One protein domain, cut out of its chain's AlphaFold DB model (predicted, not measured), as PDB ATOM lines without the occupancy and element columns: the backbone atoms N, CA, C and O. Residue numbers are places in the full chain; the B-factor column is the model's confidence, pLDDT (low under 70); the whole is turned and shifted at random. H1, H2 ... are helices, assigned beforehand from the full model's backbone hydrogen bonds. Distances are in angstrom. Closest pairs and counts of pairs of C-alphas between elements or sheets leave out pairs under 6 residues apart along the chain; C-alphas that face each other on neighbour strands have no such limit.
ATOM      1  N   LEU A  30     -33.816  57.107  88.091       64.75
ATOM      2  CA  LEU A  30     -34.383  56.098  88.996       64.75
ATOM      3  C   LEU A  30     -35.471  55.235  88.337       64.75
ATOM      4  O   LEU A  30     -35.555  54.033  88.605       64.75
ATOM      5  N   GLY A  31     -36.289  55.812  87.457       69.38
ATOM      6  CA  GLY A  31     -37.295  55.057  86.718       69.38
ATOM      7  C   GLY A  31     -36.652  54.128  85.694       69.38
ATOM      8  O   GLY A  31     -36.979  52.950  85.677       69.38
ATOM      9  N   ILE A  32     -35.642  54.584  84.944       71.69
ATOM     10  CA  ILE A  32     -34.900  53.722  83.998       71.69
ATOM     11  C   ILE A  32     -34.237  52.544  84.716       71.69
ATOM     12  O   ILE A  32     -34.301  51.404  84.248       71.69
ATOM     13  N   LEU A  33     -33.616  52.819  85.865       73.81
ATOM     14  CA  LEU A  33     -32.985  51.799  86.694       73.81
ATOM     15  C   LEU A  33     -33.998  50.721  87.106       73.81
ATOM     16  O   LEU A  33     -33.770  49.535  86.870       73.81
ATOM     17  N   SER A  34     -35.126  51.137  87.687       75.75
ATOM     18  CA  SER A  34     -36.129  50.224  88.247       75.75
ATOM     19  C   SER A  34     -36.990  49.523  87.196       75.75
ATOM     20  O   SER A  34     -37.361  48.367  87.394       75.75
ATOM     21  N   SER A  35     -37.294  50.169  86.068       73.31
ATOM     22  CA  SER A  35     -38.205  49.620  85.061       73.31
ATOM     23  C   SER A  35     -37.523  48.941  83.879       73.31
ATOM     24  O   SER A  35     -38.196  48.208  83.155       73.31
ATOM     25  N   HIS A  36     -36.218  49.153  83.681       81.00
ATOM     26  CA  HIS A  36     -35.473  48.550  82.573       81.00
ATOM     27  C   HIS A  36     -34.222  47.828  83.019       81.00
ATOM     28  O   HIS A  36     -34.120  46.629  82.780       81.00
ATOM     29  N   LEU A  37     -33.283  48.528  83.657       87.75
ATOM     30  CA  LEU A  37     -31.964  47.954  83.908       87.75
ATOM     31  C   LEU A  37     -32.039  46.753  84.858       87.75
ATOM     32  O   LEU A  37     -31.474  45.710  84.545       87.75
ATOM     33  N   LEU A  38     -32.783  46.861  85.966       90.62
ATOM     34  CA  LEU A  38     -32.946  45.754  86.917       90.62
ATOM     35  C   LEU A  38     -33.730  44.564  86.331       90.62
ATOM     36  O   LEU A  38     -33.232  43.442  86.433       90.62
ATOM     37  N   PRO A  39     -34.891  44.743  85.662       91.38
ATOM     38  CA  PRO A  39     -35.543  43.630  84.971       91.38
ATOM     39  C   PRO A  39     -34.678  43.017  83.863       91.38
ATOM     40  O   PRO A  39     -34.674  41.800  83.701       91.38
ATOM     41  N   SER A  40     -33.908  43.827  83.128       93.44
ATOM     42  CA  SER A  40     -32.957  43.316  82.138       93.44
ATOM     43  C   SER A  40     -31.864  42.481  82.785       93.44
ATOM     44  O   SER A  40     -31.586  41.392  82.295       93.44
ATOM     45  N   LEU A  41     -31.305  42.937  83.906       95.19
ATOM     46  CA  LEU A  41     -30.322  42.179  84.672       95.19
ATOM     47  C   LEU A  41     -30.882  40.856  85.167       95.19
ATOM     48  O   LEU A  41     -30.195  39.842  85.062       95.19
ATOM     49  N   ALA A  42     -32.129  40.836  85.637       95.19
ATOM     50  CA  ALA A  42     -32.795  39.597  86.010       95.19
ATOM     51  C   ALA A  42     -32.903  38.644  84.808       95.19
ATOM     52  O   ALA A  42     -32.437  37.512  84.896       95.19
ATOM     53  N   VAL A  43     -33.423  39.115  83.666       95.06
ATOM     54  CA  VAL A  43     -33.553  38.304  82.440       95.06
ATOM     55  C   VAL A  43     -32.199  37.756  81.984       95.06
ATOM     56  O   VAL A  43     -32.066  36.551  81.779       95.06
ATOM     57  N   HIS A  44     -31.181  38.611  81.864       96.19
ATOM     58  CA  HIS A  44     -29.853  38.208  81.399       96.19
ATOM     59  C   HIS A  44     -29.164  37.265  82.383       96.19
ATOM     60  O   HIS A  44     -28.604  36.263  81.962       96.19
ATOM     61  N   THR A  45     -29.273  37.502  83.691       96.00
ATOM     62  CA  THR A  45     -28.692  36.606  84.707       96.00
ATOM     63  C   THR A  45     -29.380  35.242  84.706       96.00
ATOM     64  O   THR A  45     -28.706  34.217  84.792       96.00
ATOM     65  N   THR A  46     -30.710  35.196  84.561       95.88
ATOM     66  CA  THR A  46     -31.462  33.937  84.458       95.88
ATOM     67  C   THR A  46     -31.054  33.144  83.219       95.88
ATOM     68  O   THR A  46     -30.807  31.942  83.318       95.88
ATOM     69  N   LEU A  47     -30.938  33.798  82.062       95.81
ATOM     70  CA  LEU A  47     -30.510  33.128  80.836       95.81
ATOM     71  C   LEU A  47     -29.028  32.722  80.890       95.81
ATOM     72  O   LEU A  47     -28.693  31.628  80.443       95.81
ATOM     73  N   SER A  48     -28.160  33.533  81.503       95.50
ATOM     74  CA  SER A  48     -26.762  33.176  81.780       95.50
ATOM     75  C   SER A  48     -26.648  31.951  82.672       95.50
ATOM     76  O   SER A  48     -25.840  31.072  82.384       95.50
ATOM     77  N   LEU A  49     -27.469  31.845  83.719       95.81
ATOM     78  CA  LEU A  49     -27.498  30.662  84.574       95.81
ATOM     79  C   LEU A  49     -27.959  29.424  83.793       95.81
ATOM     80  O   LEU A  49     -27.328  28.376  83.890       95.81
ATOM     81  N   ALA A  50     -29.005  29.552  82.973       94.69
ATOM     82  CA  ALA A  50     -29.478  28.459  82.127       94.69
ATOM     83  C   ALA A  50     -28.409  28.007  81.114       94.69
ATOM     84  O   ALA A  50     -28.166  26.808  80.965       94.69
ATOM     85  N   ALA A  51     -27.729  28.953  80.460       93.94
ATOM     86  CA  ALA A  51     -26.643  28.674  79.524       93.94
ATOM     87  C   ALA A  51     -25.425  28.053  80.221       93.94
ATOM     88  O   ALA A  51     -24.832  27.117  79.690       93.94
ATOM     89  N   TYR A  52     -25.082  28.524  81.420       95.19
ATOM     90  CA  TYR A  52     -24.033  27.944  82.254       95.19
ATOM     91  C   TYR A  52     -24.350  26.490  82.621       95.19
ATOM     92  O   TYR A  52     -23.511  25.610  82.430       95.19
ATOM     93  N   SER A  53     -25.573  26.215  83.086       94.12
ATOM     94  CA  SER A  53     -26.018  24.854  83.388       94.12
ATOM     95  C   SER A  53     -25.958  23.963  82.146       94.12
ATOM     96  O   SER A  53     -25.354  22.895  82.198       94.12
ATOM     97  N   ALA A  54     -26.510  24.411  81.017       92.44
ATOM     98  CA  ALA A  54     -26.479  23.662  79.760       92.44
ATOM     99  C   ALA A  54     -25.045  23.398  79.269       92.44
ATOM    100  O   ALA A  54     -24.724  22.279  78.864       92.44
ATOM    101  N   GLY A  55     -24.164  24.399  79.352       91.69
ATOM    102  CA  GLY A  55     -22.749  24.266  79.020       91.69
ATOM    103  C   GLY A  55     -22.059  23.223  79.895       91.69
ATOM    104  O   GLY A  55     -21.332  22.381  79.376       91.69
ATOM    105  N   ARG A  56     -22.349  23.213  81.201       91.75
ATOM    106  CA  ARG A  56     -21.779  22.250  82.152       91.75
ATOM    107  C   ARG A  56     -22.268  20.822  81.907       91.75
ATOM    108  O   ARG A  56     -21.477  19.894  82.020       91.75
ATOM    109  N   PHE A  57     -23.529  20.642  81.510       91.56
ATOM    110  CA  PHE A  57     -24.068  19.330  81.121       91.56
ATOM    111  C   PHE A  57     -23.496  18.807  79.801       91.56
ATOM    112  O   PHE A  57     -23.328  17.604  79.636       91.56
ATOM    113  N   THR A  58     -23.211  19.700  78.853       90.12
ATOM    114  CA  THR A  58     -22.699  19.331  77.523       90.12
ATOM    115  C   THR A  58     -21.174  19.367  77.429       90.12
ATOM    116  O   THR A  58     -20.621  18.977  76.405       90.12
ATOM    117  N   ASN A  59     -20.499  19.842  78.481       89.94
ATOM    118  CA  ASN A  59     -19.085  20.213  78.497       89.94
ATOM    119  C   ASN A  59     -18.672  21.092  77.295       89.94
ATOM    120  O   ASN A  59     -17.614  20.905  76.695       89.94
ATOM    121  N   ARG A  60     -19.541  22.038  76.921       89.62
ATOM    122  CA  ARG A  60     -19.331  22.976  75.809       89.62
ATOM    123  C   ARG A  60     -19.464  24.403  76.309       89.62
ATOM    124  O   ARG A  60     -20.573  24.915  76.474       89.62
ATOM    125  N   LEU A  61     -18.333  25.062  76.549       90.88
ATOM    126  CA  LEU A  61     -18.320  26.469  76.949       90.88
ATOM    127  C   LEU A  61     -18.672  27.383  75.766       90.88
ATOM    128  O   LEU A  61     -19.250  28.452  75.961       90.88
ATOM    129  N   ASP A  62     -18.402  26.944  74.532       89.31
ATOM    130  CA  ASP A  62     -18.695  27.718  73.323       89.31
ATOM    131  C   ASP A  62     -20.192  27.915  73.040       89.31
ATOM    132  O   ASP A  62     -20.561  28.852  72.326       89.31
ATOM    133  N   ALA A  63     -21.052  27.102  73.662       85.94
ATOM    134  CA  ALA A  63     -22.504  27.238  73.612       85.94
ATOM    135  C   ALA A  63     -22.996  28.583  74.169       85.94
ATOM    136  O   ALA A  63     -24.028  29.086  73.722       85.94
ATOM    137  N   LYS A  64     -22.239  29.216  75.079       90.25
ATOM    138  CA  LYS A  64     -22.582  30.545  75.603       90.25
ATOM    139  C   LYS A  64     -22.658  31.607  74.504       90.25
ATOM    140  O   LYS A  64     -23.388  32.574  74.648       90.25
ATOM    141  N   ASP A  65     -21.953  31.438  73.382       90.88
ATOM    142  CA  ASP A  65     -21.992  32.419  72.291       90.88
ATOM    143  C   ASP A  65     -23.404  32.537  71.677       90.88
ATOM    144  O   ASP A  65     -23.727  33.563  71.082       90.88
ATOM    145  N   LEU A  66     -24.264  31.517  71.832       91.94
ATOM    146  CA  LEU A  66     -25.678  31.564  71.430       91.94
ATOM    147  C   LEU A  66     -26.530  32.422  72.361       91.94
ATOM    148  O   LEU A  66     -27.564  32.948  71.941       91.94
ATOM    149  N   LEU A  67     -26.100  32.569  73.616       92.31
ATOM    150  CA  LEU A  67     -26.773  33.402  74.601       92.31
ATOM    151  C   LEU A  67     -26.757  34.867  74.171       92.31
ATOM    152  O   LEU A  67     -27.744  35.559  74.374       92.31
ATOM    153  N   TRP A  68     -25.674  35.328  73.541       90.75
ATOM    154  CA  TRP A  68     -25.518  36.731  73.161       90.75
ATOM    155  C   TRP A  68     -26.691  37.262  72.319       90.75
ATOM    156  O   TRP A  68     -27.420  38.124  72.809       90.75
ATOM    157  N   PRO A  69     -26.963  36.736  71.108       94.06
ATOM    158  CA  PRO A  69     -28.103  37.192  70.316       94.06
ATOM    159  C   PRO A  69     -29.458  36.838  70.942       94.06
ATOM    160  O   PRO A  69     -30.385  37.646  70.904       94.06
ATOM    161  N   SER A  70     -29.597  35.637  71.512       95.19
ATOM    162  CA  SER A  70     -30.894  35.153  72.004       95.19
ATOM    163  C   SER A  70     -31.376  35.925  73.230       95.19
ATOM    164  O   SER A  70     -32.552  36.282  73.298       95.19
ATOM    165  N   ALA A  71     -30.481  36.262  74.161       95.50
ATOM    166  CA  ALA A  71     -30.830  36.995  75.368       95.50
ATOM    167  C   ALA A  71     -31.334  38.405  75.060       95.50
ATOM    168  O   ALA A  71     -32.287  38.861  75.687       95.50
ATOM    169  N   PHE A  72     -30.771  39.079  74.056       95.62
ATOM    170  CA  PHE A  72     -31.258  40.390  73.631       95.62
ATOM    171  C   PHE A  72     -32.641  40.336  72.981       95.62
ATOM    172  O   PHE A  72     -33.483  41.178  73.292       95.62
ATOM    173  N   VAL A  73     -32.919  39.323  72.151       95.94
ATOM    174  CA  VAL A  73     -34.266  39.113  71.597       95.94
ATOM    175  C   VAL A  73     -35.257  38.835  72.725       95.94
ATOM    176  O   VAL A  73     -36.265  39.528  72.835       95.94
ATOM    177  N   VAL A  74     -34.951  37.889  73.618       95.94
ATOM    178  CA  VAL A  74     -35.813  37.577  74.771       95.94
ATOM    179  C   VAL A  74     -36.036  38.816  75.638       95.94
ATOM    180  O   VAL A  74     -37.162  39.072  76.051       95.94
ATOM    181  N   ASN A  75     -35.001  39.623  75.869       95.19
ATOM    182  CA  ASN A  75     -35.097  40.860  76.632       95.19
ATOM    183  C   ASN A  75     -36.013  41.901  75.960       95.19
ATOM    184  O   ASN A  75     -36.881  42.471  76.624       95.19
ATOM    185  N   ALA A  76     -35.874  42.120  74.649       93.81
ATOM    186  CA  ALA A  76     -36.723  43.049  73.903       93.81
ATOM    187  C   ALA A  76     -38.198  42.615  73.924       93.81
ATOM    188  O   ALA A  76     -39.085  43.422  74.213       93.81
ATOM    189  N   TRP A  77     -38.461  41.324  73.706       93.56
ATOM    190  CA  TRP A  77     -39.805  40.749  73.793       93.56
ATOM    191  C   TRP A  77     -40.358  40.774  75.220       93.56
ATOM    192  O   TRP A  77     -41.541  41.052  75.423       93.56
ATOM    193  N   TYR A  78     -39.515  40.555  76.230       92.00
ATOM    194  CA  TYR A  78     -39.910  40.684  77.627       92.00
ATOM    195  C   TYR A  78     -40.414  42.100  77.925       92.00
ATOM    196  O   TYR A  78     -41.505  42.270  78.470       92.00
ATOM    197  N   HIS A  79     -39.653  43.122  77.532       88.06
ATOM    198  CA  HIS A  79     -40.001  44.516  77.807       88.06
ATOM    199  C   HIS A  79     -41.197  45.015  77.003       88.06
ATOM    200  O   HIS A  79     -42.028  45.736  77.563       88.06
ATOM    201  N   GLY A  80     -41.284  44.630  75.729       86.75
ATOM    202  CA  GLY A  80     -42.340  45.063  74.815       86.75
ATOM    203  C   GLY A  80     -43.663  44.329  74.971       86.75
ATOM    204  O   GLY A  80     -44.719  44.919  74.775       86.75
ATOM    205  N   VAL A  81     -43.622  43.047  75.326       88.00
ATOM    206  CA  VAL A  81     -44.793  42.166  75.232       88.00
ATOM    207  C   VAL A  81     -45.099  41.505  76.568       88.00
ATOM    208  O   VAL A  81     -46.180  41.698  77.121       88.00
ATOM    209  N   VAL A  82     -44.144  40.754  77.125       88.62
ATOM    210  CA  VAL A  82     -44.404  39.918  78.311       88.62
ATOM    211  C   VAL A  82     -44.712  40.777  79.533       88.62
ATOM    212  O   VAL A  82     -45.682  40.534  80.241       88.62
ATOM    213  N   SER A  83     -43.915  41.808  79.791       85.56
ATOM    214  CA  SER A  83     -44.075  42.641  80.977       85.56
ATOM    215  C   SER A  83     -45.345  43.509  80.942       85.56
ATOM    216  O   SER A  83     -46.051  43.520  81.949       85.56
ATOM    217  N   PRO A  84     -45.721  44.182  79.833       80.62
ATOM    218  CA  PRO A  84     -47.025  44.848  79.734       80.62
ATOM    219  C   PRO A  84     -48.207  43.887  79.911       80.62
ATOM    220  O   PRO A  84     -49.172  44.232  80.598       80.62
ATOM    221  N   TYR A  85     -48.108  42.672  79.364       83.81
ATOM    222  CA  TYR A  85     -49.101  41.618  79.565       83.81
ATOM    223  C   TYR A  85     -49.219  41.208  81.043       83.81
ATOM    224  O   TYR A  85     -50.316  41.247  81.600       83.81
ATOM    225  N   MET A  86     -48.101  40.912  81.719       83.50
ATOM    226  CA  MET A  86     -48.078  40.531  83.143       83.50
ATOM    227  C   MET A  86     -48.639  41.617  84.068       83.50
ATOM    228  O   MET A  86     -49.219  41.313  85.106       83.50
ATOM    229  N   VAL A  87     -48.480  42.888  83.698       81.12
ATOM    230  CA  VAL A  87     -48.979  44.045  84.460       81.12
ATOM    231  C   VAL A  87     -50.459  44.348  84.144       81.12
ATOM    232  O   VAL A  87     -51.048  45.276  84.693       81.12
ATOM    233  N   GLY A  88     -51.099  43.549  83.283       75.25
ATOM    234  CA  GLY A  88     -52.528  43.643  82.981       75.25
ATOM    235  C   GLY A  88     -52.898  44.757  82.000       75.25
ATOM    236  O   GLY A  88     -54.069  45.139  81.941       75.25
ATOM    237  N   ARG A  89     -51.929  45.282  81.230       70.00
ATOM    238  CA  ARG A  89     -52.183  46.299  80.190       70.00
ATOM    239  C   ARG A  89     -52.819  45.734  78.917       70.00
ATOM    240  O   ARG A  89     -53.416  46.505  78.186       70.00
ATOM    241  N   ALA A  90     -52.733  44.425  78.689       67.12
ATOM    242  CA  ALA A  90     -53.344  43.741  77.550       67.12
ATOM    243  C   ALA A  90     -54.202  42.573  78.044       67.12
ATOM    244  O   ALA A  90     -53.698  41.486  78.343       67.12
ATOM    245  N   LYS A  91     -55.506  42.817  78.200       68.06
ATOM    246  CA  LYS A  91     -56.460  41.827  78.732       68.06
ATOM    247  C   LYS A  91     -56.854  40.778  77.685       68.06
ATOM    248  O   LYS A  91     -57.268  39.686  78.059       68.06
ATOM    249  N   GLY A  92     -56.693  41.090  76.402       69.31
ATOM    250  CA  GLY A  92     -56.908  40.227  75.241       69.31
ATOM    251  C   GLY A  92     -55.694  39.379  74.842       69.31
ATOM    252  O   GLY A  92     -55.764  38.646  73.857       69.31
ATOM    253  N   GLY A  93     -54.592  39.440  75.601       79.00
ATOM    254  CA  GLY A  93     -53.410  38.594  75.419       79.00
ATOM    255  C   GLY A  93     -52.236  39.273  74.710       79.00
ATOM    256  O   GLY A  93     -52.255  40.457  74.396       79.00
ATOM    257  N   VAL A  94     -51.188  38.491  74.442       80.19
ATOM    258  CA  VAL A  94     -49.905  38.949  73.868       80.19
ATOM    259  C   VAL A  94     -50.062  39.701  72.538       80.19
ATOM    260  O   VAL A  94     -49.350  40.672  72.283       80.19
ATOM    261  N   TRP A  95     -51.012  39.293  71.695       82.19
ATOM    262  CA  TRP A  95     -51.241  39.921  70.390       82.19
ATOM    263  C   TRP A  95     -51.817  41.334  70.484       82.19
ATOM    264  O   TRP A  95     -51.561  42.149  69.601       82.19
ATOM    265  N   GLU A  96     -52.557  41.641  71.550       81.50
ATOM    266  CA  GLU A  96     -53.045  42.995  71.812       81.50
ATOM    267  C   GLU A  96     -51.863  43.932  72.110       81.50
ATOM    268  O   GLU A  96     -51.776  44.988  71.493       81.50
ATOM    269  N   CYS A  97     -50.859  43.488  72.887       79.75
ATOM    270  CA  CYS A  97     -49.643  44.280  73.135       79.75
ATOM    271  C   CYS A  97     -48.950  44.720  71.838       79.75
ATOM    272  O   CYS A  97     -48.519  45.861  71.728       79.75
ATOM    273  N   ILE A  98     -48.830  43.821  70.856       82.38
ATOM    274  CA  ILE A  98     -48.159  44.119  69.580       82.38
ATOM    275  C   ILE A  98     -49.001  45.078  68.728       82.38
ATOM    276  O   ILE A  98     -48.457  45.945  68.042       82.38
ATOM    277  N   ARG A  99     -50.331  44.942  68.762       82.81
ATOM    278  CA  ARG A  99     -51.248  45.837  68.040       82.81
ATOM    279  C   ARG A  99     -51.257  47.243  68.631       82.81
ATOM    280  O   ARG A  99     -51.339  48.199  67.864       82.81
ATOM    281  N   ASP A 100     -51.099  47.361  69.942       79.25
ATOM    282  CA  ASP A 100     -51.047  48.646  70.639       79.25
ATOM    283  C   ASP A 100     -49.705  49.369  70.466       79.25
ATOM    284  O   ASP A 100     -49.614  50.574  70.708       79.25
ATOM    285  N   MET A 101     -48.658  48.665  70.019       81.00
ATOM    286  CA  MET A 101     -47.377  49.297  69.707       81.00
ATOM    287  C   MET A 101     -47.513  50.275  68.541       81.00
ATOM    288  O   MET A 101     -48.083  49.940  67.496       81.00
ATOM    289  N   GLY A 102     -46.893  51.445  68.687       79.38
ATOM    290  CA  GLY A 102     -46.649  52.374  67.591       79.38
ATOM    291  C   GLY A 102     -45.709  51.778  66.541       79.38
ATOM    292  O   GLY A 102     -45.005  50.792  66.776       79.38
ATOM    293  N   TYR A 103     -45.676  52.387  65.359       82.19
ATOM    294  CA  TYR A 103     -44.885  51.886  64.236       82.19
ATOM    295  C   TYR A 103     -43.383  51.768  64.566       82.19
ATOM    296  O   TYR A 103     -42.789  50.713  64.340       82.19
ATOM    297  N   ALA A 104     -42.784  52.784  65.196       80.62
ATOM    298  CA  ALA A 104     -41.371  52.758  65.578       80.62
ATOM    299  C   ALA A 104     -41.049  51.653  66.600       80.62
ATOM    300  O   ALA A 104     -40.016  50.996  66.498       80.62
ATOM    301  N   GLN A 105     -41.946  51.383  67.552       83.75
ATOM    302  CA  GLN A 105     -41.778  50.294  68.523       83.75
ATOM    303  C   GLN A 105     -41.782  48.923  67.842       83.75
ATOM    304  O   GLN A 105     -40.967  48.062  68.179       83.75
ATOM    305  N   ARG A 106     -42.655  48.733  66.843       87.56
ATOM    306  CA  ARG A 106     -42.669  47.513  66.024       87.56
ATOM    307  C   ARG A 106     -41.395  47.388  65.193       87.56
ATOM    308  O   ARG A 106     -40.853  46.289  65.114       87.56
ATOM    309  N   LEU A 107     -40.888  48.488  64.630       88.81
ATOM    310  CA  LEU A 107     -39.601  48.500  63.928       88.81
ATOM    311  C   LEU A 107     -38.433  48.155  64.858       88.81
ATOM    312  O   LEU A 107     -37.584  47.360  64.474       88.81
ATOM    313  N   LEU A 108     -38.396  48.691  66.080       90.56
ATOM    314  CA  LEU A 108     -37.372  48.361  67.076       90.56
ATOM    315  C   LEU A 108     -37.420  46.876  67.459       90.56
ATOM    316  O   LEU A 108     -36.404  46.186  67.388       90.56
ATOM    317  N   LEU A 109     -38.601  46.365  67.829       92.12
ATOM    318  CA  LEU A 109     -38.781  44.963  68.212       92.12
ATOM    319  C   LEU A 109     -38.453  44.020  67.047       92.12
ATOM    320  O   LEU A 109     -37.730  43.036  67.224       92.12
ATOM    321  N   GLY A 110     -38.949  44.334  65.850       93.88
ATOM    322  CA  GLY A 110     -38.657  43.599  64.624       93.88
ATOM    323  C   GLY A 110     -37.173  43.646  64.269       93.88
ATOM    324  O   GLY A 110     -36.589  42.608  63.975       93.88
ATOM    325  N   GLY A 111     -36.539  44.812  64.383       94.69
ATOM    326  CA  GLY A 111     -35.119  45.017  64.119       94.69
ATOM    327  C   GLY A 111     -34.228  44.186  65.040       94.69
ATOM    328  O   GLY A 111     -33.403  43.416  64.551       94.69
ATOM    329  N   VAL A 112     -34.441  44.256  66.361       95.50
ATOM    330  CA  VAL A 112     -33.718  43.411  67.333       95.50
ATOM    331  C   VAL A 112     -33.943  41.926  67.036       95.50
ATOM    332  O   VAL A 112     -33.003  41.137  67.091       95.50
ATOM    333  N   THR A 113     -35.168  41.539  66.668       96.50
ATOM    334  CA  THR A 113     -35.503  40.146  66.334       96.50
ATOM    335  C   THR A 113     -34.773  39.667  65.078       96.50
ATOM    336  O   THR A 113     -34.153  38.608  65.103       96.50
ATOM    337  N   VAL A 114     -34.788  40.447  63.992       97.12
ATOM    338  CA  VAL A 114     -34.099  40.119  62.732       97.12
ATOM    339  C   VAL A 114     -32.587  40.041  62.942       97.12
ATOM    340  O   VAL A 114     -31.961  39.065  62.525       97.12
ATOM    341  N   TRP A 115     -32.006  41.033  63.622       97.00
ATOM    342  CA  TRP A 115     -30.583  41.047  63.961       97.00
ATOM    343  C   TRP A 115     -30.195  39.825  64.810       97.00
ATOM    344  O   TRP A 115     -29.260  39.096  64.469       97.00
ATOM    345  N   GLY A 116     -30.964  39.551  65.867       96.62
ATOM    346  CA  GLY A 116     -30.704  38.452  66.789       96.62
ATOM    347  C   GLY A 116     -30.837  37.081  66.130       96.62
ATOM    348  O   GLY A 116     -29.950  36.247  66.290       96.62
ATOM    349  N   ILE A 117     -31.881  36.846  65.328       96.88
ATOM    350  CA  ILE A 117     -32.060  35.581  64.593       96.88
ATOM    351  C   ILE A 117     -30.896  35.347  63.625       96.88
ATOM    352  O   ILE A 117     -30.334  34.252  63.597       96.88
ATOM    353  N   ARG A 118     -30.486  36.374  62.871       95.56
ATOM    354  CA  ARG A 118     -29.353  36.290  61.938       95.56
ATOM    355  C   ARG A 118     -28.052  35.929  62.654       95.56
ATOM    356  O   ARG A 118     -27.318  35.047  62.204       95.56
ATOM    357  N   LEU A 119     -27.748  36.614  63.757       95.06
ATOM    358  CA  LEU A 119     -26.534  36.351  64.525       95.06
ATOM    359  C   LEU A 119     -26.589  34.966  65.189       95.06
ATOM    360  O   LEU A 119     -25.592  34.241  65.156       95.06
ATOM    361  N   PHE A 120     -27.746  34.568  65.725       96.00
ATOM    362  CA  PHE A 120     -27.963  33.243  66.304       96.00
ATOM    363  C   PHE A 120     -27.726  32.133  65.279       96.00
ATOM    364  O   PHE A 120     -26.927  31.241  65.552       96.00
ATOM    365  N   ASP A 121     -28.349  32.205  64.099       94.81
ATOM    366  CA  ASP A 121     -28.201  31.200  63.038       94.81
ATOM    367  C   ASP A 121     -26.725  31.005  62.662       94.81
ATOM    368  O   ASP A 121     -26.183  29.897  62.713       94.81
ATOM    369  N   LYS A 122     -26.014  32.110  62.417       91.50
ATOM    370  CA  LYS A 122     -24.581  32.086  62.108       91.50
ATOM    371  C   LYS A 122     -23.753  31.431  63.220       91.50
ATOM    372  O   LYS A 122     -22.861  30.624  62.937       91.50
ATOM    373  N   VAL A 123     -23.989  31.798  64.480       91.81
ATOM    374  CA  VAL A 123     -23.247  31.243  65.623       91.81
ATOM    375  C   VAL A 123     -23.577  29.764  65.818       91.81
ATOM    376  O   VAL A 123     -22.664  28.968  66.036       91.81
ATOM    377  N   PHE A 124     -24.841  29.382  65.662       93.19
ATOM    378  CA  PHE A 124     -25.314  28.009  65.775       93.19
ATOM    379  C   PHE A 124     -24.633  27.092  64.763       93.19
ATOM    380  O   PHE A 124     -24.018  26.097  65.153       93.19
ATOM    381  N   TRP A 125     -24.641  27.456  63.479       90.38
ATOM    382  CA  TRP A 125     -23.972  26.661  62.448       90.38
ATOM    383  C   TRP A 125     -22.458  26.594  62.647       90.38
ATOM    384  O   TRP A 125     -21.847  25.554  62.394       90.38
ATOM    385  N   ARG A 126     -21.846  27.665  63.163       88.12
ATOM    386  CA  ARG A 126     -20.423  27.674  63.525       88.12
ATOM    387  C   ARG A 126     -20.104  26.690  64.655       88.12
ATOM    388  O   ARG A 126     -19.067  26.041  64.585       88.12
ATOM    389  N   ILE A 127     -20.952  26.592  65.680       89.06
ATOM    390  CA  ILE A 127     -20.765  25.673  66.817       89.06
ATOM    391  C   ILE A 127     -21.023  24.229  66.385       89.06
ATOM    392  O   ILE A 127     -20.191  23.360  66.643       89.06
ATOM    393  N   LYS A 128     -22.131  23.982  65.672       88.19
ATOM    394  CA  LYS A 128     -22.516  22.655  65.168       88.19
ATOM    395  C   LYS A 128     -21.473  22.063  64.219       88.19
ATOM    396  O   LYS A 128     -21.272  20.855  64.208       88.19
ATOM    397  N   GLY A 129     -20.790  22.905  63.444       84.25
ATOM    398  CA  GLY A 129     -19.697  22.487  62.566       84.25
ATOM    399  C   GLY A 129     -18.402  22.075  63.281       84.25
ATOM    400  O   GLY A 129     -17.429  21.777  62.594       84.25
ATOM    401  N   ARG A 130     -18.343  22.086  64.625       83.56
ATOM    402  CA  ARG A 130     -17.137  21.757  65.406       83.56
ATOM    403  C   ARG A 130     -17.340  20.559  66.331       83.56
ATOM    404  O   ARG A 130     -18.267  20.536  67.139       83.56
ATOM    405  N   CYS A 131     -16.380  19.636  66.302       78.06
ATOM    406  CA  CYS A 131     -16.338  18.466  67.186       78.06
ATOM    407  C   CYS A 131     -16.024  18.803  68.657       78.06
ATOM    408  O   CYS A 131     -16.304  17.992  69.528       78.06
ATOM    409  N   GLY A 132     -15.496  19.996  68.951       82.25
ATOM    410  CA  GLY A 132     -15.168  20.445  70.308       82.25
ATOM    411  C   GLY A 132     -15.353  21.952  70.494       82.25
ATOM    412  O   GLY A 132     -15.836  22.638  69.588       82.25
ATOM    413  N   ASP A 133     -14.964  22.448  71.669       83.31
ATOM    414  CA  ASP A 133     -15.032  23.870  72.021       83.31
ATOM    415  C   ASP A 133     -14.240  24.760  71.044       83.31
ATOM    416  O   ASP A 133     -13.295  24.327  70.381       83.31
ATOM    417  N   ASP A 134     -14.612  26.038  70.970       84.50
ATOM    418  CA  ASP A 134     -13.803  27.063  70.303       84.50
ATOM    419  C   ASP A 134     -12.377  27.082  70.881       84.50
ATOM    420  O   ASP A 134     -12.197  26.957  72.093       84.50
ATOM    421  N   GLY A 135     -11.365  27.313  70.040       81.81
ATOM    422  CA  GLY A 135      -9.968  27.365  70.480       81.81
ATOM    423  C   GLY A 135      -9.702  28.402  71.580       81.81
ATOM    424  O   GLY A 135      -8.792  28.217  72.383       81.81
ATOM    425  N   ARG A 136     -10.516  29.466  71.672       82.12
ATOM    426  CA  ARG A 136     -10.462  30.424  72.791       82.12
ATOM    427  C   ARG A 136     -10.808  29.770  74.134       82.12
ATOM    428  O   ARG A 136     -10.135  30.022  75.125       82.12
ATOM    429  N   TYR A 137     -11.828  28.915  74.155       86.19
ATOM    430  CA  TYR A 137     -12.285  28.228  75.366       86.19
ATOM    431  C   TYR A 137     -11.421  27.012  75.702       86.19
ATOM    432  O   TYR A 137     -11.208  26.726  76.875       86.19
ATOM    433  N   GLN A 138     -10.848  26.351  74.692       86.81
ATOM    434  CA  GLN A 138      -9.810  25.339  74.909       86.81
ATOM    435  C   GLN A 138      -8.587  25.954  75.598       86.81
ATOM    436  O   GLN A 138      -8.170  25.468  76.639       86.81
ATOM    437  N   ARG A 139      -8.095  27.105  75.111       85.75
ATOM    438  CA  ARG A 139      -6.989  27.828  75.760       85.75
ATOM    439  C   ARG A 139      -7.312  28.206  77.207       85.75
ATOM    440  O   ARG A 139      -6.451  28.087  78.068       85.75
ATOM    441  N   TYR A 140      -8.540  28.650  77.473       87.94
ATOM    442  CA  TYR A 140      -8.980  28.961  78.834       87.94
ATOM    443  C   TYR A 140      -8.893  27.738  79.762       87.94
ATOM    444  O   TYR A 140      -8.413  27.844  80.889       87.94
ATOM    445  N   ARG A 141      -9.301  26.564  79.269       90.56
ATOM    446  CA  ARG A 141      -9.177  25.283  79.976       90.56
ATOM    447  C   ARG A 141      -7.712  24.905  80.210       90.56
ATOM    448  O   ARG A 141      -7.339  24.583  81.337       90.56
ATOM    449  N   ASP A 142      -6.872  25.041  79.187       90.19
ATOM    450  CA  ASP A 142      -5.433  24.760  79.264       90.19
ATOM    451  C   ASP A 142      -4.714  25.674  80.269       90.19
ATOM    452  O   ASP A 142      -3.800  25.241  80.965       90.19
ATOM    453  N   GLU A 143      -5.113  26.944  80.367       91.31
ATOM    454  CA  GLU A 143      -4.554  27.899  81.331       91.31
ATOM    455  C   GLU A 143      -4.894  27.517  82.780       91.31
ATOM    456  O   GLU A 143      -4.038  27.623  83.661       91.31
ATOM    457  N   VAL A 144      -6.109  27.018  83.038       92.19
ATOM    458  CA  VAL A 144      -6.479  26.478  84.358       92.19
ATOM    459  C   VAL A 144      -5.655  25.231  84.673       92.19
ATOM    460  O   VAL A 144      -5.098  25.144  85.768       92.19
ATOM    461  N   ARG A 145      -5.519  24.317  83.705       92.88
ATOM    462  CA  ARG A 145      -4.738  23.085  83.856       92.88
ATOM    463  C   ARG A 145      -3.272  23.368  84.167       92.88
ATOM    464  O   ARG A 145      -2.768  22.879  85.167       92.88
ATOM    465  N   LYS A 146      -2.618  24.239  83.393       92.81
ATOM    466  CA  LYS A 146      -1.220  24.643  83.625       92.81
ATOM    467  C   LYS A 146      -0.995  25.236  85.007       92.81
ATOM    468  O   LYS A 146       0.046  25.013  85.614       92.81
ATOM    469  N   ARG A 147      -1.961  26.008  85.511       92.62
ATOM    470  CA  ARG A 147      -1.865  26.564  86.861       92.62
ATOM    471  C   ARG A 147      -1.904  25.462  87.916       92.62
ATOM    472  O   ARG A 147      -1.105  25.500  88.841       92.62
ATOM    473  N   LYS A 148      -2.797  24.485  87.754       89.75
ATOM    474  CA  LYS A 148      -2.896  23.317  88.639       89.75
ATOM    475  C   LYS A 148      -1.652  22.436  88.571       89.75
ATOM    476  O   LYS A 148      -1.172  21.999  89.607       89.75
ATOM    477  N   GLU A 149      -1.100  22.236  87.376       89.38
ATOM    478  CA  GLU A 149       0.178  21.542  87.181       89.38
ATOM    479  C   GLU A 149       1.309  22.274  87.929       89.38
ATOM    480  O   GLU A 149       2.078  21.633  88.635       89.38
ATOM    481  N   GLY A 150       1.364  23.610  87.866       88.31
ATOM    482  CA  GLY A 150       2.311  24.417  88.650       88.31
ATOM    483  C   GLY A 150       2.112  24.310  90.167       88.31
ATOM    484  O   GLY A 150       3.070  24.065  90.890       88.31
ATOM    485  N   GLU A 151       0.870  24.429  90.651       88.38
ATOM    486  CA  GLU A 151       0.527  24.268  92.076       88.38
ATOM    487  C   GLU A 151       0.937  22.877  92.598       88.38
ATOM    488  O   GLU A 151       1.435  22.741  93.719       88.38
ATOM    489  N   LEU A 152       0.769  21.840  91.775       85.31
ATOM    490  CA  LEU A 152       1.171  20.481  92.109       85.31
ATOM    491  C   LEU A 152       2.696  20.334  92.163       85.31
ATOM    492  O   LEU A 152       3.211  19.744  93.112       85.31
ATOM    493  N   LEU A 153       3.416  20.903  91.190       85.50
ATOM    494  CA  LEU A 153       4.882  20.904  91.166       85.50
ATOM    495  C   LEU A 153       5.464  21.582  92.411       85.50
ATOM    496  O   LEU A 153       6.306  20.984  93.076       85.50
ATOM    497  N   ASP A 154       4.948  22.752  92.796       85.38
ATOM    498  CA  ASP A 154       5.379  23.467  94.006       85.38
ATOM    499  C   ASP A 154       5.162  22.629  95.279       85.38
ATOM    500  O   ASP A 154       5.960  22.662  96.218       85.38
ATOM    501  N   THR A 155       4.067  21.867  95.328       84.00
ATOM    502  CA  THR A 155       3.733  21.003  96.469       84.00
ATOM    503  C   THR A 155       4.657  19.779  96.532       84.00
ATOM    504  O   THR A 155       5.089  19.360  97.611       84.00
ATOM    505  N   VAL A 156       5.016  19.220  95.372       81.38
ATOM    506  CA  VAL A 156       6.001  18.135  95.259       81.38
ATOM    507  C   VAL A 156       7.396  18.624  95.660       81.38
ATOM    508  O   VAL A 156       8.069  17.937  96.428       81.38
ATOM    509  N   GLU A 157       7.815  19.812  95.214       82.56
ATOM    510  CA  GLU A 157       9.110  20.410  95.575       82.56
ATOM    511  C   GLU A 157       9.242  20.667  97.082       82.56
ATOM    512  O   GLU A 157      10.316  20.477  97.653       82.56
ATOM    513  N   LYS A 158       8.144  21.018  97.763       84.56
ATOM    514  CA  LYS A 158       8.104  21.177  99.228       84.56
ATOM    515  C   LYS A 158       8.165  19.857 100.005       84.56
ATOM    516  O   LYS A 158       8.193  19.876 101.234       84.56
ATOM    517  N   GLY A 159       8.189  18.711  99.321       76.00
ATOM    518  CA  GLY A 159       8.242  17.386  99.942       76.00
ATOM    519  C   GLY A 159       6.924  16.936 100.580       76.00
ATOM    520  O   GLY A 159       6.875  15.873 101.196       76.00
ATOM    521  N   GLU A 160       5.842  17.700 100.408       73.56
ATOM    522  CA  GLU A 160       4.530  17.437 101.016       73.56
ATOM    523  C   GLU A 160       3.817  16.230 100.369       73.56
ATOM    524  O   GLU A 160       2.965  15.602 100.993       73.56
ATOM    525  N   LEU A 161       4.217  15.848  99.146       67.81
ATOM    526  CA  LEU A 161       3.684  14.699  98.395       67.81
ATOM    527  C   LEU A 161       4.657  13.508  98.270       67.81
ATOM    528  O   LEU A 161       4.454  12.626  97.435       67.81
ATOM    529  N   ALA A 162       5.709  13.429  99.093       66.12
ATOM    530  CA  ALA A 162       6.752  12.399  98.963       66.12
ATOM    531  C   ALA A 162       6.241  10.941  99.069       66.12
ATOM    532  O   ALA A 162       6.864  10.036  98.515       66.12
ATOM    533  N   ALA A 163       5.098  10.714  99.730       61.28
ATOM    534  CA  ALA A 163       4.454   9.403  99.884       61.28
ATOM    535  C   ALA A 163       3.277   9.150  98.914       61.28
ATOM    536  O   ALA A 163       2.628   8.108  99.003       61.28
ATOM    537  N   ALA A 164       2.974  10.089  98.012       63.94
ATOM    538  CA  ALA A 164       1.853   9.982  97.082       63.94
ATOM    539  C   ALA A 164       2.184   9.070  95.883       63.94
ATOM    540  O   ALA A 164       3.294   9.098  95.339       63.94
ATOM    541  N   THR A 165       1.208   8.268  95.460       65.62
ATOM    542  CA  THR A 165       1.288   7.404  94.263       65.62
ATOM    543  C   THR A 165       1.416   8.228  92.971       65.62
ATOM    544  O   THR A 165       1.041   9.396  92.953       65.62
ATOM    545  N   GLU A 166       1.935   7.658  91.872       62.47
ATOM    546  CA  GLU A 166       2.033   8.371  90.574       62.47
ATOM    547  C   GLU A 166       0.680   8.907  90.082       62.47
ATOM    548  O   GLU A 166       0.617   9.999  89.526       62.47
ATOM    549  N   GLU A 167      -0.410   8.192  90.361       57.59
ATOM    550  CA  GLU A 167      -1.776   8.617  90.042       57.59
ATOM    551  C   GLU A 167      -2.214   9.840  90.875       57.59
ATOM    552  O   GLU A 167      -2.882  10.732  90.364       57.59
ATOM    553  N   GLN A 168      -1.745   9.957  92.125       60.53
ATOM    554  CA  GLN A 168      -1.924  11.149  92.974       60.53
ATOM    555  C   GLN A 168      -0.986  12.312  92.610       60.53
ATOM    556  O   GLN A 168      -1.158  13.417  93.122       60.53
ATOM    557  N   LYS A 169       0.014  12.078  91.750       62.44
ATOM    558  CA  LYS A 169       0.912  13.110  91.202       62.44
ATOM    559  C   LYS A 169       0.426  13.666  89.861       62.44
ATOM    560  O   LYS A 169       1.088  14.534  89.296       62.44
ATOM    561  N   GLY A 170      -0.699  13.176  89.341       72.94
ATOM    562  CA  GLY A 170      -1.403  13.781  88.214       72.94
ATOM    563  C   GLY A 170      -2.374  14.862  88.684       72.94
ATOM    564  O   GLY A 170      -2.928  14.785  89.778       72.94
ATOM    565  N   VAL A 171      -2.609  15.874  87.849       82.19
ATOM    566  CA  VAL A 171      -3.702  16.824  88.083       82.19
ATOM    567  C   VAL A 171      -5.031  16.123  87.796       82.19
ATOM    568  O   VAL A 171      -5.219  15.610  86.695       82.19
ATOM    569  N   ASP A 172      -5.953  16.125  88.763       87.44
ATOM    570  CA  ASP A 172      -7.310  15.601  88.576       87.44
ATOM    571  C   ASP A 172      -8.073  16.450  87.548       87.44
ATOM    572  O   ASP A 172      -8.401  17.619  87.790       87.44
ATOM    573  N   ASP A 173      -8.395  15.851  86.398       86.38
ATOM    574  CA  ASP A 173      -9.177  16.507  85.349       86.38
ATOM    575  C   ASP A 173     -10.557  16.954  85.883       86.38
ATOM    576  O   ASP A 173     -11.060  18.008  85.494       86.38
ATOM    577  N   GLY A 174     -11.156  16.229  86.836       89.38
ATOM    578  CA  GLY A 174     -12.416  16.618  87.475       89.38
ATOM    579  C   GLY A 174     -12.310  17.900  88.309       89.38
ATOM    580  O   GLY A 174     -13.258  18.698  88.364       89.38
ATOM    581  N   GLU A 175     -11.159  18.134  88.937       89.50
ATOM    582  CA  GLU A 175     -10.855  19.369  89.656       89.50
ATOM    583  C   GLU A 175     -10.622  20.534  88.686       89.50
ATOM    584  O   GLU A 175     -11.186  21.616  88.889       89.50
ATOM    585  N   VAL A 176      -9.876  20.302  87.599       90.38
ATOM    586  CA  VAL A 176      -9.653  21.291  86.527       90.38
ATOM    587  C   VAL A 176     -10.980  21.746  85.934       90.38
ATOM    588  O   VAL A 176     -11.235  22.949  85.844       90.38
ATOM    589  N   GLU A 177     -11.865  20.804  85.598       91.19
ATOM    590  CA  GLU A 177     -13.198  21.105  85.082       91.19
ATOM    591  C   GLU A 177     -14.014  21.932  86.070       91.19
ATOM    592  O   GLU A 177     -14.585  22.970  85.723       91.19
ATOM    593  N   ARG A 178     -14.067  21.495  87.331       92.38
ATOM    594  CA  ARG A 178     -14.825  22.189  88.372       92.38
ATOM    595  C   ARG A 178     -14.333  23.619  88.549       92.38
ATOM    596  O   ARG A 178     -15.160  24.530  88.640       92.38
ATOM    597  N   GLU A 179     -13.020  23.818  88.590       93.19
ATOM    598  CA  GLU A 179     -12.431  25.141  88.726       93.19
ATOM    599  C   GLU A 179     -12.700  26.009  87.493       93.19
ATOM    600  O   GLU A 179     -13.135  27.155  87.640       93.19
ATOM    601  N   MET A 180     -12.489  25.467  86.291       94.38
ATOM    602  CA  MET A 180     -12.753  26.161  85.033       94.38
ATOM    603  C   MET A 180     -14.199  26.662  84.988       94.38
ATOM    604  O   MET A 180     -14.422  27.841  84.724       94.38
ATOM    605  N   TRP A 181     -15.182  25.811  85.295       94.56
ATOM    606  CA  TRP A 181     -16.592  26.209  85.301       94.56
ATOM    607  C   TRP A 181     -16.902  27.250  86.382       94.56
ATOM    608  O   TRP A 181     -17.600  28.224  86.103       94.56
ATOM    609  N   ASN A 182     -16.360  27.108  87.595       93.88
ATOM    610  CA  ASN A 182     -16.574  28.092  88.661       93.88
ATOM    611  C   ASN A 182     -16.021  29.473  88.274       93.88
ATOM    612  O   ASN A 182     -16.683  30.495  88.474       93.88
ATOM    613  N   LYS A 183     -14.831  29.508  87.662       93.69
ATOM    614  CA  LYS A 183     -14.240  30.743  87.144       93.69
ATOM    615  C   LYS A 183     -14.987  31.280  85.932       93.69
ATOM    616  O   LYS A 183     -15.172  32.489  85.846       93.69
ATOM    617  N   ALA A 184     -15.461  30.421  85.031       93.62
ATOM    618  CA  ALA A 184     -16.258  30.837  83.885       93.62
ATOM    619  C   ALA A 184     -17.564  31.501  84.344       93.62
ATOM    620  O   ALA A 184     -17.946  32.538  83.811       93.62
ATOM    621  N   PHE A 185     -18.228  30.970  85.373       93.94
ATOM    622  CA  PHE A 185     -19.447  31.578  85.908       93.94
ATOM    623  C   PHE A 185     -19.220  33.027  86.372       93.94
ATOM    624  O   PHE A 185     -19.929  33.936  85.938       93.94
ATOM    625  N   LEU A 186     -18.194  33.253  87.201       93.75
ATOM    626  CA  LEU A 186     -17.896  34.567  87.788       93.75
ATOM    627  C   LEU A 186     -17.161  35.522  86.836       93.75
ATOM    628  O   LEU A 186     -17.321  36.732  86.944       93.75
ATOM    629  N   GLY A 187     -16.336  34.992  85.936       90.50
ATOM    630  CA  GLY A 187     -15.462  35.768  85.055       90.50
ATOM    631  C   GLY A 187     -16.006  35.975  83.644       90.50
ATOM    632  O   GLY A 187     -15.513  36.846  82.935       90.50
ATOM    633  N   ILE A 188     -17.010  35.194  83.234       90.94
ATOM    634  CA  ILE A 188     -17.583  35.236  81.883       90.94
ATOM    635  C   ILE A 188     -19.099  35.447  81.960       90.94
ATOM    636  O   ILE A 188     -19.577  36.506  81.571       90.94
ATOM    637  N   PHE A 189     -19.861  34.496  82.509       94.00
ATOM    638  CA  PHE A 189     -21.331  34.512  82.417       94.00
ATOM    639  C   PHE A 189     -21.995  35.674  83.172       94.00
ATOM    640  O   PHE A 189     -22.904  36.312  82.634       94.00
ATOM    641  N   LEU A 190     -21.577  35.949  84.415       93.94
ATOM    642  CA  LEU A 190     -22.145  37.051  85.202       93.94
ATOM    643  C   LEU A 190     -21.739  38.435  84.665       93.94
ATOM    644  O   LEU A 190     -22.632  39.264  84.474       93.94
ATOM    645  N   PRO A 191     -20.452  38.717  84.369       93.56
ATOM    646  CA  PRO A 191     -20.072  39.990  83.765       93.56
ATOM    647  C   PRO A 191     -20.742  40.222  82.407       93.56
ATOM    648  O   PRO A 191     -21.202  41.334  82.147       93.56
ATOM    649  N   GLU A 192     -20.859  39.186  81.565       92.94
ATOM    650  CA  GLU A 192     -21.587  39.280  80.292       92.94
ATOM    651  C   GLU A 192     -23.060  39.644  80.522       92.94
ATOM    652  O   GLU A 192     -23.536  40.579  79.883       92.94
ATOM    653  N   ALA A 193     -23.754  39.026  81.488       95.25
ATOM    654  CA  ALA A 193     -25.144  39.375  81.808       95.25
ATOM    655  C   ALA A 193     -25.306  40.845  82.228       95.25
ATOM    656  O   ALA A 193     -26.250  41.527  81.810       95.25
ATOM    657  N   VAL A 194     -24.374  41.361  83.035       94.75
ATOM    658  CA  VAL A 194     -24.362  42.776  83.432       94.75
ATOM    659  C   VAL A 194     -24.188  43.658  82.201       94.75
ATOM    660  O   VAL A 194     -25.005  44.549  81.974       94.75
ATOM    661  N   VAL A 195     -23.184  43.387  81.364       94.62
ATOM    662  CA  VAL A 195     -22.940  44.158  80.137       94.62
ATOM    663  C   VAL A 195     -24.155  44.117  79.211       94.62
ATOM    664  O   VAL A 195     -24.605  45.170  78.762       94.62
ATOM    665  N   GLN A 196     -24.744  42.944  78.975       95.06
ATOM    666  CA  GLN A 196     -25.945  42.786  78.153       95.06
ATOM    667  C   GLN A 196     -27.120  43.616  78.687       95.06
ATOM    668  O   GLN A 196     -27.888  44.195  77.917       95.06
ATOM    669  N   SER A 197     -27.242  43.762  80.004       94.56
ATOM    670  CA  SER A 197     -28.284  44.597  80.612       94.56
ATOM    671  C   SER A 197     -28.135  46.071  80.251       94.56
ATOM    672  O   SER A 197     -29.132  46.722  79.936       94.56
ATOM    673  N   PHE A 198     -26.900  46.579  80.227       93.88
ATOM    674  CA  PHE A 198     -26.612  47.941  79.780       93.88
ATOM    675  C   PHE A 198     -26.759  48.095  78.267       93.88
ATOM    676  O   PHE A 198     -27.383  49.054  77.822       93.88
ATOM    677  N   VAL A 199     -26.259  47.139  77.476       94.62
ATOM    678  CA  VAL A 199     -26.421  47.137  76.010       94.62
ATOM    679  C   VAL A 199     -27.903  47.207  75.629       94.62
ATOM    680  O   VAL A 199     -28.286  47.976  74.745       94.62
ATOM    681  N   SER A 200     -28.753  46.501  76.381       93.75
ATOM    682  CA  SER A 200     -30.197  46.459  76.144       93.75
ATOM    683  C   SER A 200     -30.912  47.792  76.338       93.75
ATOM    684  O   SER A 200     -32.036  47.946  75.861       93.75
ATOM    685  N   LEU A 201     -30.279  48.780  76.983       89.69
ATOM    686  CA  LEU A 201     -30.850  50.119  77.134       89.69
ATOM    687  C   LEU A 201     -31.178  50.762  75.781       89.69
ATOM    688  O   LEU A 201     -32.154  51.507  75.705       89.69
ATOM    689  N   GLY A 202     -30.446  50.421  74.713       85.06
ATOM    690  CA  GLY A 202     -30.645  50.982  73.374       85.06
ATOM    691  C   GLY A 202     -32.046  50.759  72.790       85.06
ATOM    692  O   GLY A 202     -32.550  51.632  72.093       85.06
ATOM    693  N   TRP A 203     -32.708  49.642  73.112       84.50
ATOM    694  CA  TRP A 203     -34.054  49.299  72.618       84.50
ATOM    695  C   TRP A 203     -35.116  49.255  73.722       84.50
ATOM    696  O   TRP A 203     -36.224  48.763  73.514       84.50
ATOM    697  N   THR A 204     -34.831  49.810  74.901       75.94
ATOM    698  CA  THR A 204     -35.835  49.932  75.977       75.94
ATOM    699  C   THR A 204     -37.058  50.756  75.572       75.94
ATOM    700  O   THR A 204     -38.142  50.556  76.124       75.94
ATOM    701  N   ALA A 205     -36.907  51.598  74.542       68.06
ATOM    702  CA  ALA A 205     -37.976  52.335  73.880       68.06
ATOM    703  C   ALA A 205     -39.152  51.472  73.397       68.06
ATOM    704  O   ALA A 205     -40.272  51.975  73.341       68.06
ATOM    705  N   VAL A 206     -38.947  50.169  73.150       66.81
ATOM    706  CA  VAL A 206     -40.025  49.225  72.791       66.81
ATOM    707  C   VAL A 206     -41.168  49.227  73.826       66.81
ATOM    708  O   VAL A 206     -42.309  48.938  73.481       66.81
ATOM    709  N   ARG A 207     -40.894  49.584  75.089       70.62
ATOM    710  CA  ARG A 207     -41.883  49.626  76.182       70.62
ATOM    711  C   ARG A 207     -42.606  50.974  76.337       70.62
ATOM    712  O   ARG A 207     -43.647  51.024  76.994       70.62
ATOM    713  N   TYR A 208     -42.052  52.079  75.839       65.88
ATOM    714  CA  TYR A 208     -42.540  53.414  76.201       65.88
ATOM    715  C   TYR A 208     -43.738  53.841  75.355       65.88
ATOM    716  O   TYR A 208     -43.591  54.292  74.228       65.88
ATOM    717  N   SER A 209     -44.936  53.735  75.922       51.84
ATOM    718  CA  SER A 209     -46.181  54.237  75.331       51.84
ATOM    719  C   SER A 209     -46.384  55.721  75.673       51.84
ATOM    720  O   SER A 209     -47.165  56.049  76.563       51.84
ATOM    721  N   GLY A 210     -45.653  56.623  75.019       53.94
ATOM    722  CA  GLY A 210     -45.957  58.058  75.060       53.94
ATOM    723  C   GLY A 210     -44.736  58.967  74.906       53.94
ATOM    724  O   GLY A 210     -43.650  58.586  75.346       53.94
TER     725      GLY A 210
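AT A GLANCE: This is residues 30 to 210 of the 380 residues of an uncharacterized protein of Dactylellina haptotyla (strain CBS 200.50) (UniProt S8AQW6). A loose four-helix bundle, H1, H2, H4 and H6 running up and down, is drawn out to an elongated shape by an arm at one end, made of H5 and the long loop after it. H2 lies between H4 and the pair H1 and H6, and short H3 packs on the last part of H2 at the end away from the arm. The printed part has 181 residues with six named helices, H1 to H6 in order, and no named strand; the class is all helix. The whole is loose, with a radius of gyration of the C-alphas of 22.1 A and spans of 74 by 39 by 24 A.

HOW THE PARTS SIT: Start with H1, residues 30 to 58, which forms a helical hairpin with H2, residues 61 to 86: they touch, closest at the C-alphas of Gly 55 and Leu 61, 5.4 A, at a steep tilt of 40 degrees, opposite ways. H2 has a kink of 43 degrees near residue 78, and with residues 80 to 85 alone it touches H3, residues 94 to 100, closest at the C-alphas of Val 81 and Cys 97, 5.7 A. H4, residues 103 to 128, touches H2, closest at the C-alphas of Pro 69 and Gly 116, 4.6 A, at a shallow tilt of 23 degrees, opposite ways. H5, residues 135 to 157, is apart from H4; its residues 140 to 148 alone touch H6, residues 173 to 207, in a second hairpin, closest at the C-alphas of Arg 145 and Val 176, 5.9 A. Farther along, H6 touches H1, with the C-alphas of His 44 and Ala 193 closest at 4.9 A, at a shallow tilt of 34 degrees, only just short of steep. H6 touches H2 too, closest at the C-alphas of Gly 80 and Arg 207, 4.8 A. Every O i to N i+4 pair is within hydrogen-bond range in H3, H4 and H5, against 23 of 25 in H1, 14 of 22 in H2 and 23 of 31 in H6.

IN THESE COORDINATES: Find C-alpha 30 at (-34.383, 56.098, 88.996); from there H1 runs 40.2 A to C-alpha 58. H2 covers 33.5 A, H3 10.3 A, H4 36.8 A and H5 32.3 A. H6 runs 47.4 A from C-alpha 173 at (-9.177, 16.507, 85.349) to C-alpha 207 at (-41.883, 49.626, 76.182).

THE WHOLE: Look for the two C-alphas farthest apart at Ala 163 and Gly 210, 74.3 A. The printed part has no cut, and the link from H5 to H6, residues 158 to 172, is long. The mean pLDDT of the printed part is 86.2; 19 residues are under 70, among them residues 161 to 169.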